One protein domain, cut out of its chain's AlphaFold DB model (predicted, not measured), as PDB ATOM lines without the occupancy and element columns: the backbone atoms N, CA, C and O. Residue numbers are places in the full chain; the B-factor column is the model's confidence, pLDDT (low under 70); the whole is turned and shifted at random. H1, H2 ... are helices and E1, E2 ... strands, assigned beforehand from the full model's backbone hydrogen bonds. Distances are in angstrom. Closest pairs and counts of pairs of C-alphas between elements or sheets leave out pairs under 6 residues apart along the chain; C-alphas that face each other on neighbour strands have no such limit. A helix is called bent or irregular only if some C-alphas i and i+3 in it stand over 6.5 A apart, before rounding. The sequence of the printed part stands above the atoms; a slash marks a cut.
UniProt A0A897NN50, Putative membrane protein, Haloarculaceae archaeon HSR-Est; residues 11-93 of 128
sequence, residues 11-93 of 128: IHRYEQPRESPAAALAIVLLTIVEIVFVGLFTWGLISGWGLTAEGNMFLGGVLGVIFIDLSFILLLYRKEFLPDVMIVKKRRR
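AT A GLANCE: This is residues 11 to 93 of the 128 residues of the protein "Putative membrane protein" of Haloarculaceae archaeon HSR-Est (UniProt A0A897NN50). The picture is a long helical hairpin, H1 and H2 side by side, with a small two-stranded ribbon, E1 and E2, beyond its open end and turned away from the line of the helices. Residues 47 to 52 close the far end of the hairpin, and residues 88 to 93 run on past E2 as a tail with no named element. The printed part has 83 residues, with two named strands and two named helices in the order E1, H1, H2, E2; the sheet has the order E1 - E2 and is antiparallel. The class is mostly helix. The whole is extended, with a radius of gyration of the C-alphas of 19.1 A, and flat, spanning 56 by 41 by 15 A.

HOW THE PARTS SIT: Begin at E1, residues 11 to 15, and look across to its neighbour strand E2, residues 84 to 87. They are antiparallel, with 177 degrees between their N-to-C directions. C-alphas 11 and 87 face each other at 4.6 A, and C-alphas 14 and 85 at 4.8 A. Between the strands, N 12 and O 86 are within hydrogen-bond range at 2.8 A, and N 86 and O 13 at 2.9 A. Go on to H1, residues 21 to 46, and H2, residues 53 to 80, which form a helical hairpin. They touch, and their closest C-alphas are those of Ile 27 and Ile 73, 5.5 A apart. Their lines stand at a shallow tilt of 20 degrees, and they run opposite ways. In H1 and H2 every O i to N i+4 pair is within hydrogen-bond range. E1 and H2 are apart, and so are H1 and E2.

IN THESE COORDINATES: Find C-alpha 11 at (53.460, -70.207, 17.695), where E1 begins; it measures 10.4 A from first to last C-alpha. Next find C-alpha 21 at (57.716, -43.441, 14.351); from there H1 runs 37.5 A to C-alpha 46. H2 begins at C-alpha 53 and runs 41.0 A to C-alpha 80 at (52.142, -50.958, 13.393). E2 runs 9.5 A from C-alpha 84 to C-alpha 87 at (48.993, -69.572, 16.664). Neither helix is bent.

THE WHOLE: The two C-alphas farthest apart are those of His 12 and Thr 52, at 56.6 A, while the first and last printed C-alphas, of Ile 11 and Arg 93, are 21.6 A apart. The printed part has no cut. The links from E1 to H1 and from H2 to E2 are tight, and the link from H1 to H2 is short, with 6 residues. The mean pLDDT of the printed part of this model is 93.1, and no printed residue is under 70.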
ATOM      1  N   ILE A  11      53.265 -71.341  18.596       78.62
ATOM      2  CA  ILE A  11      53.460 -70.207  17.695       78.62
ATOM      3  C   ILE A  11      54.244 -70.706  16.482       78.62
ATOM      4  O   ILE A  11      55.439 -70.978  16.561       78.62
ATOM      5  N   HIS A  12      53.569 -70.806  15.341       80.19
ATOM      6  CA  HIS A  12      54.177 -71.222  14.079       80.19
ATOM      7  C   HIS A  12      55.022 -70.107  13.452       80.19
ATOM      8  O   HIS A  12      56.041 -70.361  12.812       80.19
ATOM      9  N   ARG A  13      54.591 -68.853  13.610       83.56
ATOM     10  CA  ARG A  13      55.300 -67.674  13.110       83.56
ATOM     11  C   ARG A  13      55.069 -66.507  14.054       83.56
ATOM     12  O   ARG A  13      53.930 -66.262  14.445       83.56
ATOM     13  N   TYR A  14      56.147 -65.806  14.380       84.44
ATOM     14  CA  TYR A  14      56.123 -64.553  15.119       84.44
ATOM     15  C   TYR A  14      56.744 -63.474  14.235       84.44
ATOM     16  O   TYR A  14      57.920 -63.572  13.883       84.44
ATOM     17  N   GLU A  15      55.959 -62.476  13.848       84.31
ATOM     18  CA  GLU A  15      56.461 -61.280  13.178       84.31
ATOM     19  C   GLU A  15      56.540 -60.138  14.187       84.31
ATOM     20  O   GLU A  15      55.554 -59.795  14.843       84.31
ATOM     21  N   GLN A  16      57.737 -59.565  14.323       85.38
ATOM     22  CA  GLN A  16      57.946 -58.413  15.190       85.38
ATOM     23  C   GLN A  16      57.178 -57.190  14.659       85.38
ATOM     24  O   GLN A  16      57.066 -57.024  13.438       85.38
ATOM     25  N   PRO A  17      56.667 -56.321  15.550       87.50
ATOM     26  CA  PRO A  17      56.035 -55.077  15.140       87.50
ATOM     27  C   PRO A  17      57.037 -54.184  14.400       87.50
ATOM     28  O   PRO A  17      58.240 -54.224  14.649       87.50
ATOM     29  N   ARG A  18      56.537 -53.357  13.480       84.31
ATOM     30  CA  ARG A  18      57.385 -52.456  12.679       84.31
ATOM     31  C   ARG A  18      57.809 -51.208  13.452       84.31
ATOM     32  O   ARG A  18      58.757 -50.557  13.033       84.31
ATOM     33  N   GLU A  19      57.071 -50.859  14.512       84.56
ATOM     34  CA  GLU A  19      57.348 -49.726  15.412       84.56
ATOM     35  C   GLU A  19      57.597 -48.407  14.660       84.56
ATOM     36  O   GLU A  19      58.561 -47.681  14.894       84.56
ATOM     37  N   SER A  20      56.720 -48.090  13.701       91.31
ATOM     38  CA  SER A  20      56.886 -46.913  12.847       91.31
ATOM     39  C   SER A  20      56.761 -45.603  13.648       91.31
ATOM     40  O   SER A  20      55.679 -45.317  14.174       91.31
ATOM     41  N   PRO A  21      57.795 -44.735  13.672       93.44
ATOM     42  CA  PRO A  21      57.716 -43.441  14.351       93.44
ATOM     43  C   PRO A  21      56.703 -42.501  13.683       93.44
ATOM     44  O   PRO A  21      56.068 -41.691  14.354       93.44
ATOM     45  N   ALA A  22      56.488 -42.644  12.371       93.75
ATOM     46  CA  ALA A  22      55.460 -41.895  11.657       93.75
ATOM     47  C   ALA A  22      54.046 -42.284  12.120       93.75
ATOM     48  O   ALA A  22      53.190 -41.414  12.262       93.75
ATOM     49  N   ALA A  23      53.806 -43.570  12.398       93.69
ATOM     50  CA  ALA A  23      52.523 -44.030  12.925       93.69
ATOM     51  C   ALA A  23      52.303 -43.560  14.369       93.69
ATOM     52  O   ALA A  23      51.198 -43.138  14.701       93.69
ATOM     53  N   ALA A  24      53.354 -43.554  15.199       94.31
ATOM     54  CA  ALA A  24      53.293 -42.969  16.539       94.31
ATOM     55  C   ALA A  24      52.879 -41.490  16.482       94.31
ATOM     56  O   ALA A  24      51.953 -41.077  17.175       94.31
ATOM     57  N   LEU A  25      53.527 -40.705  15.615       96.56
ATOM     58  CA  LEU A  25      53.206 -39.289  15.443       96.56
ATOM     59  C   LEU A  25      51.774 -39.087  14.932       96.56
ATOM     60  O   LEU A  25      51.063 -38.227  15.443       96.56
ATOM     61  N   ALA A  26      51.333 -39.894  13.963       96.25
ATOM     62  CA  ALA A  26      49.965 -39.842  13.456       96.25
ATOM     63  C   ALA A  26      48.938 -40.111  14.566       96.25
ATOM     64  O   ALA A  26      47.975 -39.363  14.681       96.25
ATOM     65  N   ILE A  27      49.172 -41.112  15.421       96.50
ATOM     66  CA  ILE A  27      48.305 -41.400  16.571       96.50
ATOM     67  C   ILE A  27      48.232 -40.197  17.516       96.50
ATOM     68  O   ILE A  27      47.140 -39.842  17.938       96.50
ATOM     69  N   VAL A  28      49.359 -39.545  17.822       97.75
ATOM     70  CA  VAL A  28      49.367 -38.349  18.686       97.75
ATOM     71  C   VAL A  28      48.592 -37.187  18.058       97.75
ATOM     72  O   VAL A  28      47.888 -36.461  18.751       97.75
ATOM     73  N   LEU A  29      48.700 -36.991  16.744       98.06
ATOM     74  CA  LEU A  29      47.944 -35.943  16.060       98.06
ATOM     75  C   LEU A  29      46.442 -36.247  16.046       98.06
ATOM     76  O   LEU A  29      45.645 -35.357  16.335       98.06
ATOM     77  N   LEU A  30      46.065 -37.496  15.762       97.75
ATOM     78  CA  LEU A  30      44.672 -37.935  15.800       97.75
ATOM     79  C   LEU A  30      44.097 -37.809  17.216       97.75
ATOM     80  O   LEU A  30      43.017 -37.269  17.376       97.75
ATOM     81  N   THR A  31      44.835 -38.157  18.275       97.94
ATOM     82  CA  THR A  31      44.324 -37.983  19.648       97.94
ATOM     83  C   THR A  31      44.103 -36.522  20.032       97.94
ATOM     84  O   THR A  31      43.183 -36.230  20.793       97.94
ATOM     85  N   ILE A  32      44.892 -35.579  19.506       98.31
ATOM     86  CA  ILE A  32      44.613 -34.146  19.688       98.31
ATOM     87  C   ILE A  32      43.298 -33.769  18.995       98.31
ATOM     88  O   ILE A  32      42.479 -33.059  19.579       98.31
ATOM     89  N   VAL A  33      43.086 -34.252  17.770       97.88
ATOM     90  CA  VAL A  33      41.845 -34.038  17.012       97.88
ATOM     91  C   VAL A  33      40.642 -34.648  17.741       97.88
ATOM     92  O   VAL A  33      39.631 -33.968  17.915       97.88
ATOM     93  N   GLU A  34      40.779 -35.865  18.262       97.94
ATOM     94  CA  GLU A  34      39.774 -36.547  19.077       97.94
ATOM     95  C   GLU A  34      39.397 -35.719  20.310       97.94
ATOM     96  O   GLU A  34      38.218 -35.481  20.567       97.94
ATOM     97  N   ILE A  35      40.382 -35.199  21.053       98.25
ATOM     98  CA  ILE A  35      40.126 -34.342  22.223       98.25
ATOM     99  C   ILE A  35      39.319 -33.101  21.826       98.25
ATOM    100  O   ILE A  35      38.406 -32.705  22.555       98.25
ATOM    101  N   VAL A  36      39.617 -32.493  20.674       98.25
ATOM    102  CA  VAL A  36      38.862 -31.339  20.166       98.25
ATOM    103  C   VAL A  36      37.422 -31.730  19.829       98.25
ATOM    104  O   VAL A  36      36.501 -31.019  20.233       98.25
ATOM    105  N   PHE A  37      37.196 -32.851  19.139       97.94
ATOM    106  CA  PHE A  37      35.845 -33.292  18.785       97.94
ATOM    107  C   PHE A  37      35.025 -33.727  19.997       97.94
ATOM    108  O   PHE A  37      33.869 -33.320  20.120       97.94
ATOM    109  N   VAL A  38      35.612 -34.487  20.920       97.88
ATOM    110  CA  VAL A  38      34.972 -34.864  22.185       97.88
ATOM    111  C   VAL A  38      34.647 -33.613  22.998       97.88
ATOM    112  O   VAL A  38      33.524 -33.473  23.478       97.88
ATOM    113  N   GLY A  39      35.580 -32.661  23.090       97.62
ATOM    114  CA  GLY A  39      35.359 -31.380  23.758       97.62
ATOM    115  C   GLY A  39      34.206 -30.586  23.138       97.62
ATOM    116  O   GLY A  39      33.327 -30.120  23.863       97.62
ATOM    117  N   LEU A  40      34.158 -30.491  21.805       97.31
ATOM    118  CA  LEU A  40      33.061 -29.858  21.069       97.31
ATOM    119  C   LEU A  40      31.726 -30.566  21.325       97.31
ATOM    120  O   LEU A  40      30.721 -29.904  21.569       97.31
ATOM    121  N   PHE A  41      31.710 -31.897  21.291       97.75
ATOM    122  CA  PHE A  41      30.515 -32.699  21.533       97.75
ATOM    123  C   PHE A  41      29.983 -32.496  22.956       97.75
ATOM    124  O   PHE A  41      28.802 -32.204  23.147       97.75
ATOM    125  N   THR A  42      30.858 -32.580  23.963       97.31
ATOM    126  CA  THR A  42      30.503 -32.334  25.367       97.31
ATOM    127  C   THR A  42      30.021 -30.900  25.575       97.31
ATOM    128  O   THR A  42      28.996 -30.687  26.223       97.31
ATOM    129  N   TRP A  43      30.707 -29.912  24.999       97.38
ATOM    130  CA  TRP A  43      30.290 -28.514  25.088       97.38
ATOM    131  C   TRP A  43      28.940 -28.268  24.404       97.38
ATOM    132  O   TRP A  43      28.095 -27.573  24.966       97.38
ATOM    133  N   GLY A  44      28.696 -28.875  23.240       95.75
ATOM    134  CA  GLY A  44      27.418 -28.798  22.535       95.75
ATOM    135  C   GLY A  44      26.266 -29.417  23.331       95.75
ATOM    136  O   GLY A  44      25.176 -28.846  23.378       95.75
ATOM    137  N   LEU A  45      26.506 -30.529  24.036       95.75
ATOM    138  CA  LEU A  45      25.523 -31.116  24.953       95.75
ATOM    139  C   LEU A  45      25.189 -30.177  26.120       95.75
ATOM    140  O   LEU A  45      24.012 -29.931  26.381       95.75
ATOM    141  N   ILE A  46      26.203 -29.618  26.790       97.12
ATOM    142  CA  ILE A  46      26.013 -28.686  27.917       97.12
ATOM    143  C   ILE A  46      25.315 -27.399  27.457       97.12
ATOM    144  O   ILE A  46      24.469 -26.862  28.167       97.12
ATOM    145  N   SER A  47      25.624 -26.933  26.249       95.62
ATOM    146  CA  SER A  47      25.022 -25.740  25.643       95.62
ATOM    147  C   SER A  47      23.601 -25.979  25.111       95.62
ATOM    148  O   SER A  47      22.993 -25.067  24.557       95.62
ATOM    149  N   GLY A  48      23.060 -27.194  25.262       93.94
ATOM    150  CA  GLY A  48      21.681 -27.523  24.903       93.94
ATOM    151  C   GLY A  48      21.442 -27.781  23.415       93.94
ATOM    152  O   GLY A  48      20.289 -27.798  22.990       93.94
ATOM    153  N   TRP A  49      22.481 -28.022  22.604       94.25
ATOM    154  CA  TRP A  49      22.318 -28.284  21.164       94.25
ATOM    155  C   TRP A  49      21.453 -29.523  20.893       94.25
ATOM    156  O   TRP A  49      20.682 -29.542  19.937       94.25
ATOM    157  N   GLY A  50      21.493 -30.516  21.786       92.38
ATOM    158  CA  GLY A  50      20.671 -31.727  21.694       92.38
ATOM    159  C   GLY A  50      19.169 -31.530  21.944       92.38
ATOM    160  O   GLY A  50      18.413 -32.480  21.778       92.38
ATOM    161  N   LEU A  51      18.717 -30.332  22.340       93.94
ATOM    162  CA  LEU A  51      17.294 -30.050  22.585       93.94
ATOM    163  C   LEU A  51      16.510 -29.741  21.302       93.94
ATOM    164  O   LEU A  51      15.283 -29.817  21.294       93.94
ATOM    165  N   THR A  52      17.209 -29.384  20.225       95.50
ATOM    166  CA  THR A  52      16.616 -29.104  18.907       95.50
ATOM    167  C   THR A  52      16.846 -30.282  17.967       95.50
ATOM    168  O   THR A  52      17.841 -31.000  18.105       95.50
ATOM    169  N   ALA A  53      15.944 -30.500  17.008       94.25
ATOM    170  CA  ALA A  53      16.068 -31.613  16.067       94.25
ATOM    171  C   ALA A  53      17.348 -31.486  15.225       94.25
ATOM    172  O   ALA A  53      18.112 -32.441  15.090       94.25
ATOM    173  N   GLU A  54      17.623 -30.280  14.735       94.38
ATOM    174  CA  GLU A  54      18.777 -29.954  13.904       94.38
ATOM    175  C   GLU A  54      20.085 -30.097  14.692       94.38
ATOM    176  O   GLU A  54      21.041 -30.714  14.213       94.38
ATOM    177  N   GLY A  55      20.125 -29.588  15.926       93.81
ATOM    178  CA  GLY A  55      21.304 -29.689  16.783       93.81
ATOM    179  C   GLY A  55      21.590 -31.123  17.236       93.81
ATOM    180  O   GLY A  55      22.752 -31.527  17.288       93.81
ATOM    181  N   ASN A  56      20.556 -31.938  17.468       94.44
ATOM    182  CA  ASN A  56      20.726 -33.360  17.765       94.44
ATOM    183  C   ASN A  56      21.279 -34.143  16.557       94.44
ATOM    184  O   ASN A  56      22.158 -34.987  16.724       94.44
ATOM    185  N   MET A  57      20.831 -33.835  15.333       95.69
ATOM    186  CA  MET A  57      21.410 -34.420  14.113       95.69
ATOM    187  C   MET A  57      22.883 -34.031  13.945       95.69
ATOM    188  O   MET A  57      23.711 -34.886  13.628       95.69
ATOM    189  N   PHE A  58      23.226 -32.766  14.202       95.81
ATOM    190  CA  PHE A  58      24.611 -32.300  14.161       95.81
ATOM    191  C   PHE A  58      25.490 -33.021  15.193       95.81
ATOM    192  O   PHE A  58      26.543 -33.547  14.835       95.81
ATOM    193  N   LEU A  59      25.044 -33.118  16.451       96.62
ATOM    194  CA  LEU A  59      25.753 -33.855  17.502       96.62
ATOM    195  C   LEU A  59      25.916 -35.339  17.153       96.62
ATOM    196  O   LEU A  59      26.983 -35.897  17.389       96.62
ATOM    197  N   GLY A  60      24.908 -35.967  16.542       96.69
ATOM    198  CA  GLY A  60      25.020 -37.331  16.022       96.69
ATOM    199  C   GLY A  60      26.096 -37.466  14.937       96.69
ATOM    200  O   GLY A  60      26.860 -38.430  14.944       96.69
ATOM    201  N   GLY A  61      26.212 -36.475  14.048       96.44
ATOM    202  CA  GLY A  61      27.291 -36.401  13.059       96.44
ATOM    203  C   GLY A  61      28.672 -36.265  13.704       96.44
ATOM    204  O   GLY A  61      29.582 -37.018  13.360       96.44
ATOM    205  N   VAL A  62      28.815 -35.368  14.685       97.06
ATOM    206  CA  VAL A  62      30.060 -35.206  15.459       97.06
ATOM    207  C   VAL A  62      30.427 -36.504  16.179       97.06
ATOM    208  O   VAL A  62      31.572 -36.937  16.103       97.06
ATOM    209  N   LEU A  63      29.458 -37.174  16.807       97.69
ATOM    210  CA  LEU A  63      29.665 -38.469  17.455       97.69
ATOM    211  C   LEU A  63      30.144 -39.539  16.464       97.69
ATOM    212  O   LEU A  63      31.026 -40.332  16.783       97.69
ATOM    213  N   GLY A  64      29.597 -39.547  15.247       98.12
ATOM    214  CA  GLY A  64      30.070 -40.420  14.175       98.12
ATOM    215  C   GLY A  64      31.533 -40.159  13.812       98.12
ATOM    216  O   GLY A  64      32.305 -41.107  13.689       98.12
ATOM    217  N   VAL A  65      31.931 -38.887  13.690       97.94
ATOM    218  CA  VAL A  65      33.323 -38.503  13.396       97.94
ATOM    219  C   VAL A  65      34.272 -38.943  14.511       97.94
ATOM    220  O   VAL A  65      35.309 -39.514  14.194       97.94
ATOM    221  N   ILE A  66      33.890 -38.777  15.782       98.25
ATOM    222  CA  ILE A  66      34.649 -39.258  16.955       98.25
ATOM    223  C   ILE A  66      34.936 -40.764  16.834       98.25
ATOM    224  O   ILE A  66      36.076 -41.211  16.893       98.25
ATOM    225  N   PHE A  67      33.910 -41.583  16.571       98.25
ATOM    226  CA  PHE A  67      34.118 -43.028  16.424       98.25
ATOM    227  C   PHE A  67      34.965 -43.407  15.207       98.25
ATOM    228  O   PHE A  67      35.703 -44.397  15.254       98.25
ATOM    229  N   ILE A  68      34.858 -42.653  14.112       98.25
ATOM    230  CA  ILE A  68      35.699 -42.852  12.931       98.25
ATOM    231  C   ILE A  68      37.159 -42.544  13.276       98.25
ATOM    232  O   ILE A  68      38.025 -43.368  12.982       98.25
ATOM    233  N   ASP A  69      37.430 -41.418  13.933       97.81
ATOM    234  CA  ASP A  69      38.779 -41.015  14.335       97.81
ATOM    235  C   ASP A  69      39.408 -42.034  15.297       97.81
ATOM    236  O   ASP A  69      40.489 -42.574  15.035       97.81
ATOM    237  N   LEU A  70      38.655 -42.442  16.323       97.88
ATOM    238  CA  LEU A  70      39.049 -43.513  17.236       97.88
ATOM    239  C   LEU A  70      39.357 -44.824  16.494       97.88
ATOM    240  O   LEU A  70      40.333 -45.511  16.809       97.88
ATOM    241  N   SER A  71      38.565 -45.171  15.477       97.75
ATOM    242  CA  SER A  71      38.819 -46.359  14.655       97.75
ATOM    243  C   SER A  71      40.145 -46.250  13.901       97.75
ATOM    244  O   SER A  71      40.883 -47.233  13.841       97.75
ATOM    245  N   PHE A  72      40.496 -45.075  13.369       97.56
ATOM    246  CA  PHE A  72      41.793 -44.853  12.719       97.56
ATOM    247  C   PHE A  72      42.963 -44.983  13.695       97.56
ATOM    248  O   PHE A  72      43.948 -45.650  13.363       97.56
ATOM    249  N   ILE A  73      42.843 -44.426  14.904       96.81
ATOM    250  CA  ILE A  73      43.847 -44.579  15.966       96.81
ATOM    251  C   ILE A  73      44.076 -46.065  16.271       96.81
ATOM    252  O   ILE A  73      45.214 -46.542  16.263       96.81
ATOM    253  N   LEU A  74      42.996 -46.821  16.487       96.44
ATOM    254  CA  LEU A  74      43.070 -48.250  16.794       96.44
ATOM    255  C   LEU A  74      43.621 -49.073  15.626       96.44
ATOM    256  O   LEU A  74      44.387 -50.012  15.846       96.44
ATOM    257  N   LEU A  75      43.264 -48.734  14.387       95.88
ATOM    258  CA  LEU A  75      43.775 -49.410  13.194       95.88
ATOM    259  C   LEU A  75      45.276 -49.184  13.014       95.88
ATOM    260  O   LEU A  75      45.990 -50.145  12.729       95.88
ATOM    261  N   LEU A  76      45.758 -47.953  13.212       95.12
ATOM    262  CA  LEU A  76      47.191 -47.645  13.181       95.12
ATOM    263  C   LEU A  76      47.932 -48.369  14.302       95.12
ATOM    264  O   LEU A  76      48.963 -48.989  14.055       95.12
ATOM    265  N   TYR A  77      47.380 -48.365  15.517       94.38
ATOM    266  CA  TYR A  77      47.967 -49.108  16.626       94.38
ATOM    267  C   TYR A  77      48.063 -50.609  16.309       94.38
ATOM    268  O   TYR A  77      49.119 -51.224  16.465       94.38
ATOM    269  N   ARG A  78      46.979 -51.188  15.779       93.62
ATOM    270  CA  ARG A  78      46.914 -52.600  15.392       93.62
ATOM    271  C   ARG A  78      47.906 -52.969  14.307       93.62
ATOM    272  O   ARG A  78      48.490 -54.042  14.369       93.62
ATOM    273  N   LYS A  79      48.034 -52.136  13.286       92.00
ATOM    274  CA  LYS A  79      48.841 -52.465  12.120       92.00
ATOM    275  C   LYS A  79      50.340 -52.271  12.384       92.00
ATOM    276  O   LYS A  79      51.137 -53.032  11.842       92.00
ATOM    277  N   GLU A  80      50.727 -51.311  13.225       91.88
ATOM    278  CA  GLU A  80      52.142 -50.958  13.393       91.88
ATOM    279  C   GLU A  80      52.768 -51.416  14.720       91.88
ATOM    280  O   GLU A  80      53.980 -51.651  14.737       91.88
ATOM    281  N   PHE A  81      51.987 -51.585  15.797       91.94
ATOM    282  CA  PHE A  81      52.511 -51.903  17.137       91.94
ATOM    283  C   PHE A  81      52.108 -53.280  17.674       91.94
ATOM    284  O   PHE A  81      52.790 -53.800  18.556       91.94
ATOM    285  N   LEU A  82      51.037 -53.899  17.166       90.06
ATOM    286  CA  LEU A  82      50.713 -55.275  17.551       90.06
ATOM    287  C   LEU A  82      51.549 -56.285  16.742       90.06
ATOM    288  O   LEU A  82      51.615 -56.170  15.518       90.06
ATOM    289  N   PRO A  83      52.163 -57.287  17.399       87.19
ATOM    290  CA  PRO A  83      52.865 -58.357  16.702       87.19
ATOM    291  C   PRO A  83      51.866 -59.276  15.996       87.19
ATOM    292  O   PRO A  83      50.821 -59.617  16.561       87.19
ATOM    293  N   ASP A  84      52.207 -59.715  14.785       87.75
ATOM    294  CA  ASP A  84      51.418 -60.722  14.079       87.75
ATOM    295  C   ASP A  84      51.913 -62.119  14.468       87.75
ATOM    296  O   ASP A  84      53.102 -62.442  14.354       87.75
ATOM    297  N   VAL A  85      51.002 -62.939  14.991       86.88
ATOM    298  CA  VAL A  85      51.321 -64.260  15.534       86.88
ATOM    299  C   VAL A  85      50.407 -65.319  14.948       86.88
ATOM    300  O   VAL A  85      49.189 -65.324  15.137       86.88
ATOM    301  N   MET A  86      51.018 -66.284  14.269       86.06
ATOM    302  CA  MET A  86      50.316 -67.454  13.761       86.06
ATOM    303  C   MET A  86      50.301 -68.517  14.851       86.06
ATOM    304  O   MET A  86      51.281 -69.236  15.037       86.06
ATOM    305  N   ILE A  87      49.191 -68.597  15.586       86.44
ATOM    306  CA  ILE A  87      48.993 -69.572  16.664       86.44
ATOM    307  C   ILE A  87      48.186 -70.753  16.139       86.44
ATOM    308  O   ILE A  87      47.109 -70.579  15.559       86.44
ATOM    309  N   VAL A  88      48.661 -71.966  16.404       85.88
ATOM    310  CA  VAL A  88      47.935 -73.178  16.031       85.88
ATOM    311  C   VAL A  88      46.730 -73.363  16.947       85.88
ATOM    312  O   VAL A  88      46.850 -73.680  18.133       85.88
ATOM    313  N   LYS A  89      45.533 -73.170  16.377       85.38
ATOM    314  CA  LYS A  89      44.256 -73.394  17.059       85.38
ATOM    315  C   LYS A  89      43.614 -74.706  16.621       85.38
ATOM    316  O   LYS A  89      43.392 -74.956  15.442       85.38
ATOM    317  N   LYS A  90      43.220 -75.515  17.603       80.69
ATOM    318  CA  LYS A  90      42.357 -76.679  17.427       80.69
ATOM    319  C   LYS A  90      40.941 -76.209  17.090       80.69
ATOM    320  O   LYS A  90      40.317 -75.486  17.866       80.69
ATOM    321  N   ARG A  91      40.428 -76.637  15.936       81.44
ATOM    322  CA  ARG A  91      39.025 -76.444  15.535       81.44
ATOM    323  C   ARG A  91      38.105 -77.118  16.564       81.44
ATOM    324  O   ARG A  91      38.378 -78.243  16.986       81.44
ATOM    325  N   ARG A  92      37.001 -76.469  16.963       79.94
ATOM    326  CA  ARG A  92      35.939 -77.169  17.713       79.94
ATOM    327  C   ARG A  92      35.327 -78.245  16.812       79.94
ATOM    328  O   ARG A  92      35.044 -77.966  15.650       79.94
ATOM    329  N   ARG A  93      35.124 -79.457  17.336       76.50
ATOM    330  CA  ARG A  93      34.482 -80.545  16.578       76.50
ATOM    331  C   ARG A  93      33.069 -80.123  16.170       76.50
ATOM    332  O   ARG A  93      32.337 -79.578  16.999       76.50
TER     333      ARG A  93